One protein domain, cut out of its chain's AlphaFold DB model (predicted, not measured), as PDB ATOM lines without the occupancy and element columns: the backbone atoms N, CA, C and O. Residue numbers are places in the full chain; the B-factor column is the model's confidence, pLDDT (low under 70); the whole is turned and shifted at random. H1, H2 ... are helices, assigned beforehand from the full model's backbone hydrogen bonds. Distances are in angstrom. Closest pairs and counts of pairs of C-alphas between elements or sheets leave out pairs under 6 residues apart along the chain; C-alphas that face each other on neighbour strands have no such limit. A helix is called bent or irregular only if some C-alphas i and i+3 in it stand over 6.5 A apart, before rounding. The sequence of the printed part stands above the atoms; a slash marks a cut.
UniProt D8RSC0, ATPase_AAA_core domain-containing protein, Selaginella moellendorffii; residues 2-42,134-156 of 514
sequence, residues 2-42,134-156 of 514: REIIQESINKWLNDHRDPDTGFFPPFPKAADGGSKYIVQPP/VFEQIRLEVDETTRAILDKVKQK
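AT A GLANCE: This is residues 2 to 42 and 134 to 156 of the 514 residues of the protein "ATPase_AAA_core domain-containing protein" of Selaginella moellendorffii (UniProt D8RSC0). Two helices, H1 and the longer H3, make a lopsided V: residues 2 to 6 of H1 pack on residues 138 to 146 of H3, and from there the two run the same way and spread apart. From the far end of H1 a long link without a named element, residues 16 to 33, runs on to Asp 20 and folds back to the short helix H2, which comes near both H1 and H3. The printed part has 64 residues, with three named helices in the order H1, H2, H3 and no named strand; the class is all helix, and 41 of the residues are in the helices. The whole is compact, with a radius of gyration of the C-alphas of 11.7 A, yet elongated in outline, spanning 37 by 24 by 20 A.

IN THESE COORDINATES: Find C-alpha 2 at (-16.989, -20.625, 4.950); from there H1, residues 2 to 15, runs 20.0 A to C-alpha 15 at (-8.160, -36.482, 13.238). Go on through the long link to Gly 34, where H2, residues 34 to 37, begins. H2 is irregular, but only just: C-alphas 34 and 37 are 6.6 A apart. After the cut, find C-alpha 134 at (-13.083, -11.272, 4.185); there H3, residues 134 to 156, begins, and it runs 31.8 A to C-alpha 156 at (-25.240, -33.863, 23.033).

HOW THE PARTS SIT: Start at Arg 2: H1 touches H3 there, and the closest C-alphas of the two, those of Arg 2 and Ile 138, are 6.4 A apart. Their lines stand at a steep tilt of 45 degrees, and they run the same way. Now look at Ser 35 in H2: its C-alpha is 7.5 A from that of Ile 9, the closest pair of H1 and H2, which are close but not clearly touching. H2 and H3 only just touch, with 3 pairs of C-alphas within 8 A; the closest are those of Ser 35 and Asp 143, 6.7 A apart, and H3 touches H2 with residues 139 to 143 alone. In H1 and H3 every O i to N i+4 pair is within hydrogen-bond range; H2 is too short for such a pair, and its one O i to N i+3 pair is within range.

THE WHOLE: The two C-alphas farthest apart in the domain are those of Asp 20 and Val 134, at 38.7 A. Residues 43 to 133 are not printed, and across this cut C-alphas 42 and 134 are 11.5 A apart. The link from H1 to H2 is long, with 18 residues; the link from H2 to H3 is the one across the cut. In the B-factor column the mean pLDDT of the printed part is 72.1, and the model's confidence is low, under 70, at residues 18 to 23, 25 to 27 and 29 to 42.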
ATOM      1  N   ARG A   2     -16.544 -20.173   3.623       73.50
ATOM      2  CA  ARG A   2     -16.989 -20.625   4.950       73.50
ATOM      3  C   ARG A   2     -16.954 -22.151   5.084       73.50
ATOM      4  O   ARG A   2     -16.302 -22.633   6.002       73.50
ATOM      5  N   GLU A   3     -17.561 -22.884   4.139       74.62
ATOM      6  CA  GLU A   3     -17.582 -24.355   4.184       74.62
ATOM      7  C   GLU A   3     -16.170 -24.936   4.196       74.62
ATOM      8  O   GLU A   3     -15.855 -25.695   5.090       74.62
ATOM      9  N   ILE A   4     -15.283 -24.503   3.296       76.75
ATOM     10  CA  ILE A   4     -13.914 -25.038   3.178       76.75
ATOM     11  C   ILE A   4     -13.098 -24.833   4.473       76.75
ATOM     12  O   ILE A   4     -12.311 -25.692   4.870       76.75
ATOM     13  N   ILE A   5     -13.289 -23.700   5.163       75.12
ATOM     14  CA  ILE A   5     -12.677 -23.448   6.482       75.12
ATOM     15  C   ILE A   5     -13.271 -24.411   7.521       75.12
ATOM     16  O   ILE A   5     -12.531 -25.026   8.287       75.12
ATOM     17  N   GLN A   6     -14.595 -24.579   7.521       75.00
ATOM     18  CA  GLN A   6     -15.314 -25.461   8.438       75.00
ATOM     19  C   GLN A   6     -15.002 -26.951   8.192       75.00
ATOM     20  O   GLN A   6     -14.815 -27.685   9.150       75.00
ATOM     21  N   GLU A   7     -14.854 -27.397   6.945       78.19
ATOM     22  CA  GLU A   7     -14.388 -28.732   6.548       78.19
ATOM     23  C   GLU A   7     -12.956 -28.986   7.020       78.19
ATOM     24  O   GLU A   7     -12.681 -30.035   7.601       78.19
ATOM     25  N   SER A   8     -12.054 -28.013   6.840       76.81
ATOM     26  CA  SER A   8     -10.665 -28.107   7.316       76.81
ATOM     27  C   SER A   8     -10.600 -28.267   8.839       76.81
ATOM     28  O   SER A   8      -9.835 -29.082   9.353       76.81
ATOM     29  N   ILE A   9     -11.441 -27.523   9.564       76.69
ATOM     30  CA  ILE A   9     -11.554 -27.594  11.025       76.69
ATOM     31  C   ILE A   9     -12.237 -28.895  11.474       76.69
ATOM     32  O   ILE A   9     -11.748 -29.540  12.396       76.69
ATOM     33  N   ASN A  10     -13.314 -29.325  10.811       78.31
ATOM     34  CA  ASN A  10     -14.001 -30.591  11.087       78.31
ATOM     35  C   ASN A  10     -13.072 -31.789  10.866       78.31
ATOM     36  O   ASN A  10     -13.077 -32.721  11.666       78.31
ATOM     37  N   LYS A  11     -12.248 -31.757   9.810       79.94
ATOM     38  CA  LYS A  11     -11.222 -32.771   9.571       79.94
ATOM     39  C   LYS A  11     -10.221 -32.801  10.724       79.94
ATOM     40  O   LYS A  11     -10.058 -33.848  11.333       79.94
ATOM     41  N   TRP A  12      -9.635 -31.657  11.086       79.19
ATOM     42  CA  TRP A  12      -8.700 -31.579  12.214       79.19
ATOM     43  C   TRP A  12      -9.319 -32.080  13.533       79.19
ATOM     44  O   TRP A  12      -8.666 -32.817  14.268       79.19
ATOM     45  N   LEU A  13     -10.587 -31.749  13.806       76.56
ATOM     46  CA  LEU A  13     -11.330 -32.222  14.983       76.56
ATOM     47  C   LEU A  13     -11.584 -33.737  14.974       76.56
ATOM     48  O   LEU A  13     -11.574 -34.346  16.040       76.56
ATOM     49  N   ASN A  14     -11.804 -34.343  13.804       74.00
ATOM     50  CA  ASN A  14     -11.941 -35.795  13.664       74.00
ATOM     51  C   ASN A  14     -10.587 -36.506  13.803       74.00
ATOM     52  O   ASN A  14     -10.506 -37.513  14.500       74.00
ATOM     53  N   ASP A  15      -9.531 -35.954  13.195       76.38
ATOM     54  CA  ASP A  15      -8.160 -36.482  13.238       76.38
ATOM     55  C   ASP A  15      -7.572 -36.488  14.673       76.38
ATOM     56  O   ASP A  15      -6.631 -37.229  14.945       76.38
ATOM     57  N   HIS A  16      -8.122 -35.679  15.594       72.31
ATOM     58  CA  HIS A  16      -7.672 -35.530  16.991       72.31
ATOM     59  C   HIS A  16      -8.753 -35.907  18.028       72.31
ATOM     60  O   HIS A  16      -8.745 -35.387  19.144       72.31
ATOM     61  N   ARG A  17      -9.723 -36.757  17.671       71.88
ATOM     62  CA  ARG A  17     -10.804 -37.191  18.574       71.88
ATOM     63  C   ARG A  17     -10.353 -38.345  19.478       71.88
ATOM     64  O   ARG A  17      -9.826 -39.335  18.976       71.88
ATOM     65  N   ASP A  18     -10.642 -38.267  20.779       68.81
ATOM     66  CA  ASP A  18     -10.327 -39.349  21.723       68.81
ATOM     67  C   ASP A  18     -11.171 -40.606  21.416       68.81
ATOM     68  O   ASP A  18     -12.407 -40.510  21.400       68.81
ATOM     69  N   PRO A  19     -10.561 -41.791  21.197       61.50
ATOM     70  CA  PRO A  19     -11.293 -42.984  20.766       61.50
ATOM     71  C   PRO A  19     -12.194 -43.567  21.866       61.50
ATOM     72  O   PRO A  19     -13.342 -43.906  21.589       61.50
ATOM     73  N   ASP A  20     -11.709 -43.636  23.111       55.72
ATOM     74  CA  ASP A  20     -12.403 -44.328  24.210       55.72
ATOM     75  C   ASP A  20     -13.507 -43.485  24.860       55.72
ATOM     76  O   ASP A  20     -14.518 -44.005  25.331       55.72
ATOM     77  N   THR A  21     -13.320 -42.162  24.904       59.91
ATOM     78  CA  THR A  21     -14.255 -41.226  25.555       59.91
ATOM     79  C   THR A  21     -15.158 -40.507  24.551       59.91
ATOM     80  O   THR A  21     -16.182 -39.933  24.930       59.91
ATOM     81  N   GLY A  22     -14.788 -40.515  23.266       62.12
ATOM     82  CA  GLY A  22     -15.509 -39.870  22.173       62.12
ATOM     83  C   GLY A  22     -15.489 -38.338  22.188       62.12
ATOM     84  O   GLY A  22     -16.131 -37.746  21.310       62.12
ATOM     85  N   PHE A  23     -14.798 -37.706  23.147       66.56
ATOM     86  CA  PHE A  23     -14.706 -36.253  23.286       66.56
ATOM     87  C   PHE A  23     -13.822 -35.613  22.205       66.56
ATOM     88  O   PHE A  23     -12.942 -36.237  21.614       66.56
ATOM     89  N   PHE A  24     -14.085 -34.329  21.955       71.81
ATOM     90  CA  PHE A  24     -13.290 -33.487  21.065       71.81
ATOM     91  C   PHE A  24     -12.331 -32.607  21.877       71.81
ATOM     92  O   PHE A  24     -12.737 -32.093  22.930       71.81
ATOM     93  N   PRO A  25     -11.103 -32.366  21.381       68.00
ATOM     94  CA  PRO A  25     -10.102 -31.574  22.081       68.00
ATOM     95  C   PRO A  25     -10.554 -30.112  22.259       68.00
ATOM     96  O   PRO A  25     -11.366 -29.596  21.479       68.00
ATOM     97  N   PRO A  26     -10.041 -29.401  23.281       64.56
ATOM     98  CA  PRO A  26     -10.386 -28.003  23.508       64.56
ATOM     99  C   PRO A  26      -9.899 -27.131  22.343       64.56
ATOM    100  O   PRO A  26      -8.701 -26.998  22.101       64.56
ATOM    101  N   PHE A  27     -10.841 -26.509  21.631       68.44
ATOM    102  CA  PHE A  27     -10.542 -25.640  20.492       68.44
ATOM    103  C   PHE A  27      -9.610 -24.478  20.901       68.44
ATOM    104  O   PHE A  27      -9.878 -23.841  21.929       68.44
ATOM    105  N   PRO A  28      -8.561 -24.145  20.116       70.06
ATOM    106  CA  PRO A  28      -7.571 -23.136  20.492       70.06
ATOM    107  C   PRO A  28      -8.178 -21.793  20.924       70.06
ATOM    108  O   PRO A  28      -9.128 -21.277  20.314       70.06
ATOM    109  N   LYS A  29      -7.627 -21.201  21.991       65.06
ATOM    110  CA  LYS A  29      -8.110 -19.922  22.528       65.06
ATOM    111  C   LYS A  29      -7.795 -18.788  21.549       65.06
ATOM    112  O   LYS A  29      -6.877 -18.864  20.735       65.06
ATOM    113  N   ALA A  30      -8.554 -17.697  21.643       60.47
ATOM    114  CA  ALA A  30      -8.367 -16.531  20.775       60.47
ATOM    115  C   ALA A  30      -7.005 -15.829  20.974       60.47
ATOM    116  O   ALA A  30      -6.513 -15.189  20.047       60.47
ATOM    117  N   ALA A  31      -6.387 -15.971  22.155       57.31
ATOM    118  CA  ALA A  31      -5.049 -15.452  22.449       57.31
ATOM    119  C   ALA A  31      -3.954 -16.168  21.636       57.31
ATOM    120  O   ALA A  31      -3.093 -15.508  21.058       57.31
ATOM    121  N   ASP A  32      -4.054 -17.493  21.517       58.50
ATOM    122  CA  ASP A  32      -3.041 -18.371  20.909       58.50
ATOM    123  C   ASP A  32      -3.180 -18.472  19.372       58.50
ATOM    124  O   ASP A  32      -2.540 -19.290  18.717       58.50
ATOM    125  N   GLY A  33      -4.041 -17.635  18.778       60.50
ATOM    126  CA  GLY A  33      -4.258 -17.530  17.333       60.50
ATOM    127  C   GLY A  33      -5.538 -18.187  16.800       60.50
ATOM    128  O   GLY A  33      -5.920 -17.888  15.666       60.50
ATOM    129  N   GLY A  34      -6.247 -19.008  17.585       67.19
ATOM    130  CA  GLY A  34      -7.459 -19.714  17.133       67.19
ATOM    131  C   GLY A  34      -7.189 -20.673  15.962       67.19
ATOM    132  O   GLY A  34      -6.109 -21.254  15.864       67.19
ATOM    133  N   SER A  35      -8.122 -20.791  15.010       62.62
ATOM    134  CA  SER A  35      -7.934 -21.638  13.811       62.62
ATOM    135  C   SER A  35      -6.814 -21.197  12.859       62.62
ATOM    136  O   SER A  35      -6.535 -21.899  11.887       62.62
ATOM    137  N   LYS A  36      -6.108 -20.088  13.129       65.12
ATOM    138  CA  LYS A  36      -4.927 -19.677  12.350       65.12
ATOM    139  C   LYS A  36      -3.822 -20.743  12.345       65.12
ATOM    140  O   LYS A  36      -3.069 -20.816  11.384       65.12
ATOM    141  N   TYR A  37      -3.756 -21.580  13.382       62.00
ATOM    142  CA  TYR A  37      -2.842 -22.725  13.447       62.00
ATOM    143  C   TYR A  37      -3.257 -23.889  12.521       62.00
ATOM    144  O   TYR A  37      -2.412 -24.663  12.091       62.00
ATOM    145  N   ILE A  38      -4.551 -23.999  12.197       66.25
ATOM    146  CA  ILE A  38      -5.151 -25.120  11.451       66.25
ATOM    147  C   ILE A  38      -5.314 -24.778   9.958       66.25
ATOM    148  O   ILE A  38      -5.154 -25.641   9.102       66.25
ATOM    149  N   VAL A  39      -5.627 -23.516   9.631       66.50
ATOM    150  CA  VAL A  39      -6.038 -23.078   8.280       66.50
ATOM    151  C   VAL A  39      -5.067 -22.034   7.696       66.50
ATOM    152  O   VAL A  39      -5.469 -20.991   7.174       66.50
ATOM    153  N   GLN A  40      -3.759 -22.298   7.804       61.25
ATOM    154  CA  GLN A  40      -2.716 -21.584   7.059       61.25
ATOM    155  C   GLN A  40      -1.868 -22.568   6.228       61.25
ATOM    156  O   GLN A  40      -1.353 -23.530   6.794       61.25
ATOM    157  N   PRO A  41      -1.662 -22.328   4.914       55.59
ATOM    158  CA  PRO A  41      -2.150 -21.194   4.120       55.59
ATOM    159  C   PRO A  41      -3.676 -21.226   3.869       55.59
ATOM    160  O   PRO A  41      -4.296 -22.275   4.031       55.59
ATOM    161  N   PRO A  42      -4.297 -20.098   3.466       56.94
ATOM    162  CA  PRO A  42      -5.723 -20.056   3.139       56.94
ATOM    163  C   PRO A  42      -6.094 -21.037   2.010       56.94
ATOM    164  O   PRO A  42      -5.290 -21.218   1.089       56.94
ATOM    165  N   VAL A 134     -11.867 -10.451   4.114       80.44
ATOM    166  CA  VAL A 134     -13.083 -11.272   4.185       80.44
ATOM    167  C   VAL A 134     -12.777 -12.663   4.753       80.44
ATOM    168  O   VAL A 134     -13.564 -13.181   5.539       80.44
ATOM    169  N   PHE A 135     -11.621 -13.252   4.429       77.56
ATOM    170  CA  PHE A 135     -11.172 -14.513   5.022       77.56
ATOM    171  C   PHE A 135     -10.983 -14.384   6.535       77.56
ATOM    172  O   PHE A 135     -11.511 -15.217   7.261       77.56
ATOM    173  N   GLU A 136     -10.292 -13.352   7.035       76.06
ATOM    174  CA  GLU A 136     -10.093 -13.188   8.483       76.06
ATOM    175  C   GLU A 136     -11.414 -12.906   9.229       76.06
ATOM    176  O   GLU A 136     -11.611 -13.441  10.319       76.06
ATOM    177  N   GLN A 137     -12.361 -12.186   8.614       80.25
ATOM    178  CA  GLN A 137     -13.706 -11.985   9.170       80.25
ATOM    179  C   GLN A 137     -14.533 -13.284   9.214       80.25
ATOM    180  O   GLN A 137     -15.026 -13.657  10.278       80.25
ATOM    181  N   ILE A 138     -14.645 -14.013   8.092       80.00
ATOM    182  CA  ILE A 138     -15.364 -15.302   8.033       80.00
ATOM    183  C   ILE A 138     -14.727 -16.316   8.991       80.00
ATOM    184  O   ILE A 138     -15.432 -17.091   9.630       80.00
ATOM    185  N   ARG A 139     -13.396 -16.310   9.129       78.50
ATOM    186  CA  ARG A 139     -12.676 -17.210  10.034       78.50
ATOM    187  C   ARG A 139     -13.057 -16.983  11.502       78.50
ATOM    188  O   ARG A 139     -13.193 -17.958  12.230       78.50
ATOM    189  N   LEU A 140     -13.263 -15.737  11.936       81.06
ATOM    190  CA  LEU A 140     -13.741 -15.444  13.295       81.06
ATOM    191  C   LEU A 140     -15.176 -15.950  13.509       81.06
ATOM    192  O   LEU A 140     -15.441 -16.613  14.509       81.06
ATOM    193  N   GLU A 141     -16.065 -15.738  12.536       81.38
ATOM    194  CA  GLU A 141     -17.440 -16.259  12.580       81.38
ATOM    195  C   GLU A 141     -17.478 -17.804  12.607       81.38
ATOM    196  O   GLU A 141     -18.301 -18.413  13.298       81.38
ATOM    197  N   VAL A 142     -16.562 -18.465  11.888       82.00
ATOM    198  CA  VAL A 142     -16.392 -19.927  11.926       82.00
ATOM    199  C   VAL A 142     -15.781 -20.392  13.254       82.00
ATOM    200  O   VAL A 142     -16.246 -21.399  13.782       82.00
ATOM    201  N   ASP A 143     -14.823 -19.676  13.853       76.75
ATOM    202  CA  ASP A 143     -14.277 -20.003  15.185       76.75
ATOM    203  C   ASP A 143     -15.375 -19.928  16.267       76.75
ATOM    204  O   ASP A 143     -15.470 -20.805  17.129       76.75
ATOM    205  N   GLU A 144     -16.241 -18.914  16.216       81.12
ATOM    206  CA  GLU A 144     -17.366 -18.745  17.146       81.12
ATOM    207  C   GLU A 144     -18.466 -19.791  16.939       81.12
ATOM    208  O   GLU A 144     -18.873 -20.465  17.892       81.12
ATOM    209  N   THR A 145     -18.913 -19.996  15.695       79.75
ATOM    210  CA  THR A 145     -19.932 -21.015  15.396       79.75
ATOM    211  C   THR A 145     -19.421 -22.433  15.642       79.75
ATOM    212  O   THR A 145     -20.173 -23.248  16.171       79.75
ATOM    213  N   THR A 146     -18.139 -22.727  15.392       78.81
ATOM    214  CA  THR A 146     -17.534 -24.030  15.724       78.81
ATOM    215  C   THR A 146     -17.471 -24.251  17.231       78.81
ATOM    216  O   THR A 146     -17.815 -25.340  17.680       78.81
ATOM    217  N   ARG A 147     -17.111 -23.244  18.041       80.31
ATOM    218  CA  ARG A 147     -17.171 -23.361  19.514       80.31
ATOM    219  C   ARG A 147     -18.598 -23.632  19.993       80.31
ATOM    220  O   ARG A 147     -18.819 -24.588  20.731       80.31
ATOM    221  N   ALA A 148     -19.581 -22.876  19.498       81.75
ATOM    222  CA  ALA A 148     -20.989 -23.088  19.834       81.75
ATOM    223  C   ALA A 148     -21.523 -24.460  19.370       81.75
ATOM    224  O   ALA A 148     -22.378 -25.044  20.039       81.75
ATOM    225  N   ILE A 149     -21.027 -24.997  18.249       78.94
ATOM    226  CA  ILE A 149     -21.313 -26.366  17.797       78.94
ATOM    227  C   ILE A 149     -20.632 -27.382  18.714       78.94
ATOM    228  O   ILE A 149     -21.307 -28.294  19.173       78.94
ATOM    229  N   LEU A 150     -19.347 -27.220  19.043       75.69
ATOM    230  CA  LEU A 150     -18.605 -28.118  19.930       75.69
ATOM    231  C   LEU A 150     -19.221 -28.192  21.326       75.69
ATOM    232  O   LEU A 150     -19.314 -29.280  21.882       75.69
ATOM    233  N   ASP A 151     -19.700 -27.084  21.886       77.44
ATOM    234  CA  ASP A 151     -20.355 -27.101  23.195       77.44
ATOM    235  C   ASP A 151     -21.763 -27.712  23.121       77.44
ATOM    236  O   ASP A 151     -22.125 -28.502  23.994       77.44
ATOM    237  N   LYS A 152     -22.514 -27.493  22.029       81.56
ATOM    238  CA  LYS A 152     -23.743 -28.259  21.736       81.56
ATOM    239  C   LYS A 152     -23.463 -29.749  21.505       81.56
ATOM    240  O   LYS A 152     -24.299 -30.572  21.856       81.56
ATOM    241  N   VAL A 153     -22.306 -30.115  20.951       75.94
ATOM    242  CA  VAL A 153     -21.879 -31.505  20.729       75.94
ATOM    243  C   VAL A 153     -21.425 -32.153  22.035       75.94
ATOM    244  O   VAL A 153     -21.842 -33.269  22.298       75.94
ATOM    245  N   LYS A 154     -20.697 -31.463  22.921       75.88
ATOM    246  CA  LYS A 154     -20.421 -31.939  24.291       75.88
ATOM    247  C   LYS A 154     -21.717 -32.119  25.078       75.88
ATOM    248  O   LYS A 154     -21.912 -33.158  25.702       75.88
ATOM    249  N   GLN A 155     -22.630 -31.146  25.011       76.50
ATOM    250  CA  GLN A 155     -23.965 -31.264  25.599       76.50
ATOM    251  C   GLN A 155     -24.740 -32.440  24.999       76.50
ATOM    252  O   GLN A 155     -25.394 -33.147  25.757       76.50
ATOM    253  N   LYS A 156     -24.634 -32.696  23.687       76.06
ATOM    254  CA  LYS A 156     -25.240 -33.863  23.033       76.06
ATOM    255  C   LYS A 156     -24.576 -35.181  23.407       76.06
ATOM    256  O   LYS A 156     -25.318 -36.092  23.702       76.06
TER     257      LYS A 156